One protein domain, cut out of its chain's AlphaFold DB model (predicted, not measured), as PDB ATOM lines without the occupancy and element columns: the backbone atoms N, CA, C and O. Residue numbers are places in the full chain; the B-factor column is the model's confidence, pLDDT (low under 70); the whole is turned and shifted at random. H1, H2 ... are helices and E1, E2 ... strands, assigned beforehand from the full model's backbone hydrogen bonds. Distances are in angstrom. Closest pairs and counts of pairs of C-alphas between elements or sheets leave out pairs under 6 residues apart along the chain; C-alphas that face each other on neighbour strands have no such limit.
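This is residues 2 to 67 of the 246 residues of the protein "Type VI secretion system tip protein VgrG" of Pseudomonas sp. MWU12-2534b (UniProt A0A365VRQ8). A long, narrow hairpin of two strands, E1 and E2, reaches out as an arm, and a single helix, H1, sits near the end of the hairpin where E1 begins. Before the helix a long stretch without a named element, residues 2 to 21, makes a wide loop, and at the far end of the arm residues 46 to 51 stick out free. The printed part has 66 residues with one named helix and two named strands, in the order H1, E1, E2; the sheet E1 - E2 is antiparallel. The class is mixed, helices and strands, with under half of the residues, 27 of 66, in named elements. The whole is loose, with a radius of gyration of the C-alphas of 15.7 A, and only just elongated, spanning 47 by 31 by 17 A.

The printed part begins at Ser 2, C-alpha (611.977, 532.083, 463.785). H1, residues 22 to 32, begins at C-alpha 22 (599.554, 518.488, 470.943) and is 15.3 A long. E1, residues 36 to 43, is 22.2 A long. E2, residues 55 to 62, is 21.8 A long and ends at C-alpha 62 (608.628, 535.787, 467.999).

In H1 every O i to N i+4 pair is within hydrogen-bond range. The closest C-alphas of H1 and E1, those of Leu 30 and Ser 36, are 7.1 A apart. H1 and E2 are apart. E1 and E2 form a hairpin, antiparallel at 152 degrees between their directions. N 36 and O 62, 2.9 A, and N 58 and O 40, 2.8 A, are within hydrogen-bond range.

The two C-alphas farthest apart, those of Glu 13 and Ala 50, are 47.6 A apart. The printed part has no cut. The link from H1 to E1 is tight, with 3 residues; that from E1 to E2 is long, with 11. The mean pLDDT of the printed part is 84.6, and residue 2 and residues 44 to 53 are under 70.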
ATOM      1  N   SER A   2     612.085 531.909 462.339       63.44
ATOM      2  CA  SER A   2     611.977 532.083 463.785       63.44
ATOM      3  C   SER A   2     612.739 533.345 464.184       63.44
ATOM      4  O   SER A   2     613.947 533.415 463.955       63.44
ATOM      5  N   PHE A   3     612.042 534.321 464.758       79.38
ATOM      6  CA  PHE A   3     612.643 535.444 465.482       79.38
ATOM      7  C   PHE A   3     612.880 535.012 466.929       79.38
ATOM      8  O   PHE A   3     612.369 535.623 467.857       79.38
ATOM      9  N   LEU A   4     613.537 533.861 467.093       88.94
ATOM     10  CA  LEU A   4     613.796 533.253 468.390       88.94
ATOM     11  C   LEU A   4     615.295 533.221 468.618       88.94
ATOM     12  O   LEU A   4     616.037 532.737 467.757       88.94
ATOM     13  N   ASN A   5     615.721 533.659 469.796       89.12
ATOM     14  CA  ASN A   5     617.076 533.416 470.251       89.12
ATOM     15  C   ASN A   5     617.122 532.092 471.023       89.12
ATOM     16  O   ASN A   5     616.633 531.997 472.146       89.12
ATOM     17  N   ARG A   6     617.732 531.060 470.429       87.56
ATOM     18  CA  ARG A   6     617.806 529.721 471.035       87.56
ATOM     19  C   ARG A   6     618.520 529.722 472.388       87.56
ATOM     20  O   ARG A   6     618.139 528.941 473.253       87.56
ATOM     21  N   ASP A   7     619.489 530.612 472.584       89.06
ATOM     22  CA  ASP A   7     620.279 530.684 473.817       89.06
ATOM     23  C   ASP A   7     619.438 531.129 475.025       89.06
ATOM     24  O   ASP A   7     619.815 530.902 476.171       89.06
ATOM     25  N   ARG A   8     618.255 531.709 474.781       89.25
ATOM     26  CA  ARG A   8     617.287 532.105 475.813       89.25
ATOM     27  C   ARG A   8     616.540 530.918 476.435       89.25
ATOM     28  O   ARG A   8     615.903 531.089 477.474       89.25
ATOM     29  N   TYR A   9     616.581 529.742 475.806       91.44
ATOM     30  CA  TYR A   9     615.731 528.600 476.146       91.44
ATOM     31  C   TYR A   9     616.565 527.389 476.570       91.44
ATOM     32  O   TYR A   9     616.903 526.547 475.728       91.44
ATOM     33  N   PRO A  10     616.896 527.270 477.868       92.62
ATOM     34  CA  PRO A  10     617.656 526.132 478.351       92.62
ATOM     35  C   PRO A  10     616.828 524.839 478.306       92.62
ATOM     36  O   PRO A  10     615.588 524.876 478.333       92.62
ATOM     37  N   PRO A  11     617.494 523.671 478.233       89.88
ATOM     38  CA  PRO A  11     616.816 522.386 478.335       89.88
ATOM     39  C   PRO A  11     616.054 522.285 479.662       89.88
ATOM     40  O   PRO A  11     616.446 522.853 480.676       89.88
ATOM     41  N   ARG A  12     614.928 521.571 479.655       89.00
ATOM     42  CA  ARG A  12     614.114 521.343 480.857       89.00
ATOM     43  C   ARG A  12     614.460 519.983 481.450       89.00
ATOM     44  O   ARG A  12     614.525 519.011 480.702       89.00
ATOM     45  N   GLU A  13     614.617 519.907 482.774       85.94
ATOM     46  CA  GLU A  13     614.868 518.638 483.487       85.94
ATOM     47  C   GLU A  13     613.754 517.618 483.199       85.94
ATOM     48  O   GLU A  13     614.014 516.443 482.948       85.94
ATOM     49  N   LEU A  14     612.503 518.088 483.158       88.38
ATOM     50  CA  LEU A  14     611.349 517.296 482.760       88.38
ATOM     51  C   LEU A  14     610.312 518.175 482.058       88.38
ATOM     52  O   LEU A  14     609.997 519.280 482.491       88.38
ATOM     53  N   THR A  15     609.718 517.667 480.983       91.31
ATOM     54  CA  THR A  15     608.516 518.246 480.375       91.31
ATOM     55  C   THR A  15     607.574 517.113 480.009       91.31
ATOM     56  O   THR A  15     607.987 516.126 479.406       91.31
ATOM     57  N   ARG A  16     606.306 517.227 480.410       93.75
ATOM     58  CA  ARG A  16     605.287 516.203 480.161       93.75
ATOM     59  C   ARG A  16     604.057 516.817 479.513       93.75
ATOM     60  O   ARG A  16     603.658 517.923 479.880       93.75
ATOM     61  N   GLN A  17     603.474 516.053 478.598       96.62
ATOM     62  CA  GLN A  17     602.148 516.262 478.032       96.62
ATOM     63  C   GLN A  17     601.206 515.245 478.678       96.62
ATOM     64  O   GLN A  17     601.462 514.040 478.618       96.62
ATOM     65  N   VAL A  18     600.159 515.713 479.356       96.62
ATOM     66  CA  VAL A  18     599.207 514.844 480.065       96.62
ATOM     67  C   VAL A  18     597.807 515.422 479.908       96.62
ATOM     68  O   VAL A  18     597.590 516.578 480.250       96.62
ATOM     69  N   ASN A  19     596.856 514.612 479.434       96.94
ATOM     70  CA  ASN A  19     595.446 514.993 479.264       96.94
ATOM     71  C   ASN A  19     595.225 516.281 478.442       96.94
ATOM     72  O   ASN A  19     594.245 516.992 478.646       96.94
ATOM     73  N   GLU A  20     596.122 516.580 477.504       97.56
ATOM     74  CA  GLU A  20     596.046 517.749 476.627       97.56
ATOM     75  C   GLU A  20     596.424 517.358 475.190       97.56
ATOM     76  O   GLU A  20     597.185 516.411 474.970       97.56
ATOM     77  N   SER A  21     595.890 518.082 474.204       97.81
ATOM     78  CA  SER A  21     596.248 517.890 472.795       97.81
ATOM     79  C   SER A  21     597.640 518.440 472.487       97.81
ATOM     80  O   SER A  21     598.138 519.314 473.197       97.81
ATOM     81  N   ASP A  22     598.237 518.003 471.379       97.19
ATOM     82  CA  ASP A  22     599.554 518.488 470.943       97.19
ATOM     83  C   ASP A  22     599.563 520.013 470.746       97.19
ATOM     84  O   ASP A  22     600.515 520.698 471.117       97.19
ATOM     85  N   ALA A  23     598.466 520.570 470.226       94.88
ATOM     86  CA  ALA A  23     598.312 522.011 470.058       94.88
ATOM     87  C   ALA A  23     598.279 522.751 471.406       94.88
ATOM     88  O   ALA A  23     598.949 523.772 471.557       94.88
ATOM     89  N   ALA A  24     597.536 522.233 472.391       96.62
ATOM     90  CA  ALA A  24     597.488 522.808 473.735       96.62
ATOM     91  C   ALA A  24     598.854 522.719 474.431       96.62
ATOM     92  O   ALA A  24     599.311 523.708 475.008       96.62
ATOM     93  N   PHE A  25     599.541 521.584 474.284       96.56
ATOM     94  CA  PHE A  25     600.883 521.365 474.809       96.56
ATOM     95  C   PHE A  25     601.882 522.388 474.263       96.56
ATOM     96  O   PHE A  25     602.533 523.097 475.032       96.56
ATOM     97  N   VAL A  26     601.954 522.539 472.936       95.44
ATOM     98  CA  VAL A  26     602.850 523.508 472.290       95.44
ATOM     99  C   VAL A  26     602.499 524.939 472.698       95.44
ATOM    100  O   VAL A  26     603.392 525.696 473.070       95.44
ATOM    101  N   GLN A  27     601.216 525.319 472.705       94.88
ATOM    102  CA  GLN A  27     600.799 526.659 473.136       94.88
ATOM    103  C   GLN A  27     601.176 526.947 474.590       94.88
ATOM    104  O   GLN A  27     601.641 528.044 474.895       94.88
ATOM    105  N   ARG A  28     601.011 525.972 475.489       94.69
ATOM    106  CA  ARG A  28     601.395 526.097 476.896       94.69
ATOM    107  C   ARG A  28     602.896 526.322 477.048       94.69
ATOM    108  O   ARG A  28     603.292 527.185 477.827       94.69
ATOM    109  N   LEU A  29     603.723 525.593 476.293       94.19
ATOM    110  CA  LEU A  29     605.174 525.795 476.289       94.19
ATOM    111  C   LEU A  29     605.546 527.181 475.756       94.19
ATOM    112  O   LEU A  29     606.272 527.906 476.425       94.19
ATOM    113  N   LEU A  30     605.001 527.588 474.608       94.31
ATOM    114  CA  LEU A  30     605.281 528.900 474.019       94.31
ATOM    115  C   LEU A  30     604.887 530.044 474.961       94.31
ATOM    116  O   LEU A  30     605.694 530.935 475.208       94.31
ATOM    117  N   ARG A  31     603.692 529.984 475.566       93.44
ATOM    118  CA  ARG A  31     603.232 530.986 476.544       93.44
ATOM    119  C   ARG A  31     604.113 531.032 477.785       93.44
ATOM    120  O   ARG A  31     604.441 532.123 478.239       93.44
ATOM    121  N   ARG A  32     604.520 529.871 478.316       92.19
ATOM    122  CA  ARG A  32     605.464 529.801 479.441       92.19
ATOM    123  C   ARG A  32     606.775 530.501 479.104       92.19
ATOM    124  O   ARG A  32     607.306 531.230 479.928       92.19
ATOM    125  N   GLU A  33     607.274 530.301 477.892       93.06
ATOM    126  CA  GLU A  33     608.523 530.900 477.428       93.06
ATOM    127  C   GLU A  33     608.396 532.373 476.995       93.06
ATOM    128  O   GLU A  33     609.407 532.997 476.667       93.06
ATOM    129  N   GLY A  34     607.183 532.943 477.014       92.62
ATOM    130  CA  GLY A  34     606.906 534.299 476.536       92.62
ATOM    131  C   GLY A  34     607.040 534.447 475.018       92.62
ATOM    132  O   GLY A  34     607.400 535.519 474.543       92.62
ATOM    133  N   ILE A  35     606.805 533.370 474.266       94.12
ATOM    134  CA  ILE A  35     606.872 533.351 472.804       94.12
ATOM    135  C   ILE A  35     605.484 533.625 472.230       94.12
ATOM    136  O   ILE A  35     604.543 532.852 472.436       94.12
ATOM    137  N   SER A  36     605.387 534.687 471.439       92.94
ATOM    138  CA  SER A  36     604.205 535.013 470.648       92.94
ATOM    139  C   SER A  36     604.247 534.292 469.305       92.94
ATOM    140  O   SER A  36     605.309 534.127 468.698       92.94
ATOM    141  N   ILE A  37     603.078 533.872 468.822       93.50
ATOM    142  CA  ILE A  37     602.928 533.235 467.513       93.50
ATOM    143  C   ILE A  37     601.894 533.958 466.665       93.50
ATOM    144  O   ILE A  37     600.844 534.361 467.160       93.50
ATOM    145  N   PHE A  38     602.175 534.080 465.373       93.44
ATOM    146  CA  PHE A  38     601.222 534.580 464.386       93.44
ATOM    147  C   PHE A  38     601.414 533.873 463.045       93.44
ATOM    148  O   PHE A  38     602.445 533.252 462.782       93.44
ATOM    149  N   THR A  39     600.400 533.938 462.191       91.94
ATOM    150  CA  THR A  39     600.435 533.337 460.855       91.94
ATOM    151  C   THR A  39     600.719 534.400 459.810       91.94
ATOM    152  O   THR A  39     599.953 535.352 459.671       91.94
ATOM    153  N   LYS A  40     601.777 534.210 459.027       89.50
ATOM    154  CA  LYS A  40     602.088 535.037 457.861       89.50
ATOM    155  C   LYS A  40     601.672 534.299 456.594       89.50
ATOM    156  O   LYS A  40     602.164 533.200 456.339       89.50
ATOM    157  N   ALA A  41     600.775 534.892 455.812       85.81
ATOM    158  CA  ALA A  41     600.485 534.422 454.461       85.81
ATOM    159  C   ALA A  41     601.609 534.859 453.508       85.81
ATOM    160  O   ALA A  41     602.151 535.959 453.639       85.81
ATOM    161  N   GLY A  42     601.980 533.997 452.567       80.06
ATOM    162  CA  GLY A  42     602.976 534.312 451.551       80.06
ATOM    163  C   GLY A  42     603.180 533.172 450.553       80.06
ATOM    164  O   GLY A  42     602.552 532.120 450.684       80.06
ATOM    165  N   PRO A  43     604.054 533.366 449.556       70.00
ATOM    166  CA  PRO A  43     604.376 532.319 448.597       70.00
ATOM    167  C   PRO A  43     605.145 531.175 449.270       70.00
ATOM    168  O   PRO A  43     605.882 531.384 450.245       70.00
ATOM    169  N   ALA A  44     605.014 529.964 448.729       61.12
ATOM    170  CA  ALA A  44     605.813 528.820 449.153       61.12
ATOM    171  C   ALA A  44     607.321 529.128 449.047       61.12
ATOM    172  O   ALA A  44     607.832 529.545 448.004       61.12
ATOM    173  N   LYS A  45     608.070 528.919 450.138       57.12
ATOM    174  CA  LYS A  45     609.535 529.066 450.135       57.12
ATOM    175  C   LYS A  45     610.168 528.131 449.099       57.12
ATOM    176  O   LYS A  45     609.988 526.923 449.189       57.12
ATOM    177  N   GLY A  46     610.986 528.684 448.200       53.59
ATOM    178  CA  GLY A  46     611.744 527.921 447.194       53.59
ATOM    179  C   GLY A  46     611.191 528.007 445.769       53.59
ATOM    180  O   GLY A  46     611.860 527.573 444.833       53.59
ATOM    181  N   SER A  47     610.029 528.633 445.586       48.81
ATOM    182  CA  SER A  47     609.461 528.961 444.279       48.81
ATOM    183  C   SER A  47     610.230 530.136 443.649       48.81
ATOM    184  O   SER A  47     609.888 531.303 443.805       48.81
ATOM    185  N   SER A  48     611.353 529.835 442.992       49.72
ATOM    186  CA  SER A  48     612.013 530.754 442.040       49.72
ATOM    187  C   SER A  48     611.390 530.671 440.639       49.72
ATOM    188  O   SER A  48     611.745 531.435 439.744       49.72
ATOM    189  N   SER A  49     610.434 529.760 440.450       50.78
ATOM    190  CA  SER A  49     609.603 529.647 439.258       50.78
ATOM    191  C   SER A  49     608.278 530.367 439.482       50.78
ATOM    192  O   SER A  49     607.558 530.030 440.415       50.78
ATOM    193  N   ALA A  50     607.895 531.269 438.580       55.81
ATOM    194  CA  ALA A  50     606.606 531.976 438.568       55.81
ATOM    195  C   ALA A  50     605.355 531.069 438.387       55.81
ATOM    196  O   ALA A  50     604.315 531.528 437.928       55.81
ATOM    197  N   GLN A  51     605.465 529.772 438.686       52.84
ATOM    198  CA  GLN A  51     604.482 528.722 438.415       52.84
ATOM    199  C   GLN A  51     603.971 527.998 439.665       52.84
ATOM    200  O   GLN A  51     603.013 527.241 439.545       52.84
ATOM    201  N   ASP A  52     604.551 528.242 440.842       56.88
ATOM    202  CA  ASP A  52     604.021 527.727 442.108       56.88
ATOM    203  C   ASP A  52     603.543 528.908 442.964       56.88
ATOM    204  O   ASP A  52     604.261 529.409 443.832       56.88
ATOM    205  N   ASP A  53     602.345 529.396 442.625       62.41
ATOM    206  CA  ASP A  53     601.594 530.454 443.324       62.41
ATOM    207  C   ASP A  53     600.729 529.869 444.455       62.41
ATOM    208  O   ASP A  53     599.706 530.425 444.851       62.41
ATOM    209  N   THR A  54     601.095 528.684 444.957       71.31
ATOM    210  CA  THR A  54     600.352 528.049 446.042       71.31
ATOM    211  C   THR A  54     600.486 528.920 447.296       71.31
ATOM    212  O   THR A  54     601.604 529.085 447.801       71.31
ATOM    213  N   PRO A  55     599.383 529.485 447.830       70.88
ATOM    214  CA  PRO A  55     599.458 530.300 449.030       70.88
ATOM    215  C   PRO A  55     599.836 529.411 450.213       70.88
ATOM    216  O   PRO A  55     599.183 528.404 450.494       70.88
ATOM    217  N   VAL A  56     600.893 529.790 450.928       83.94
ATOM    218  CA  VAL A  56     601.357 529.089 452.124       83.94
ATOM    219  C   VAL A  56     601.178 529.988 453.337       83.94
ATOM    220  O   VAL A  56     601.613 531.141 453.373       83.94
ATOM    221  N   HIS A  57     600.568 529.434 454.380       88.25
ATOM    222  CA  HIS A  57     600.563 530.048 455.699       88.25
ATOM    223  C   HIS A  57     601.766 529.542 456.486       88.25
ATOM    224  O   HIS A  57     601.912 528.345 456.729       88.25
ATOM    225  N   THR A  58     602.635 530.460 456.894       88.75
ATOM    226  CA  THR A  58     603.777 530.145 457.749       88.75
ATOM    227  C   THR A  58     603.490 530.593 459.170       88.75
ATOM    228  O   THR A  58     603.186 531.762 459.406       88.75
ATOM    229  N   LEU A  59     603.622 529.676 460.126       91.19
ATOM    230  CA  LEU A  59     603.629 530.022 461.540       91.19
ATOM    231  C   LEU A  59     604.963 530.695 461.885       91.19
ATOM    232  O   LEU A  59     606.035 530.147 461.619       91.19
ATOM    233  N   VAL A  60     604.895 531.887 462.463       91.94
ATOM    234  CA  VAL A  60     606.048 532.682 462.882       91.94
ATOM    235  C   VAL A  60     606.064 532.738 464.402       91.94
ATOM    236  O   VAL A  60     605.079 533.142 465.011       91.94
ATOM    237  N   CYS A  61     607.188 532.344 465.001       92.94
ATOM    238  CA  CYS A  61     607.441 532.492 466.432       92.94
ATOM    239  C   CYS A  61     608.327 533.718 466.672       92.94
ATOM    240  O   CYS A  61     609.347 533.874 465.988       92.94
ATOM    241  N   CYS A  62     607.949 534.548 467.641       92.44
ATOM    242  CA  CYS A  62     608.628 535.787 467.999       92.44
ATOM    243  C   CYS A  62     608.756 535.909 469.521       92.44
ATOM    244  O   CYS A  62     607.766 535.773 470.240       92.44
ATOM    245  N   ASP A  63     609.975 536.160 469.998       91.94
ATOM    246  CA  ASP A  63     610.277 536.378 471.417       91.94
ATOM    247  C   ASP A  63     610.752 537.805 471.739       91.94
ATOM    248  O   ASP A  63     610.932 538.145 472.915       91.94
ATOM    249  N   ASN A  64     610.939 538.624 470.700       90.75
ATOM    250  CA  ASN A  64     611.364 540.011 470.783       90.75
ATOM    251  C   ASN A  64     610.563 540.880 469.788       90.75
ATOM    252  O   ASN A  64     610.800 540.781 468.576       90.75
ATOM    253  N   PRO A  65     609.656 541.752 470.268       86.62
ATOM    254  CA  PRO A  65     608.843 542.604 469.402       86.62
ATOM    255  C   PRO A  65     609.666 543.591 468.560       86.62
ATOM    256  O   PRO A  65     609.235 543.931 467.463       86.62
ATOM    257  N   ASP A  66     610.877 543.967 468.985       88.56
ATOM    258  CA  ASP A  66     611.745 544.894 468.238       88.56
ATOM    259  C   ASP A  66     612.250 544.299 466.914       88.56
ATOM    260  O   ASP A  66     612.745 545.004 466.038       88.56
ATOM    261  N   THR A  67     612.139 542.978 466.752       90.62
ATOM    262  CA  THR A  67     612.519 542.280 465.515       90.62
ATOM    263  C   THR A  67     611.404 542.257 464.472       90.62
ATOM    264  O   THR A  67     611.628 541.813 463.340       90.62
TER     265      THR A  67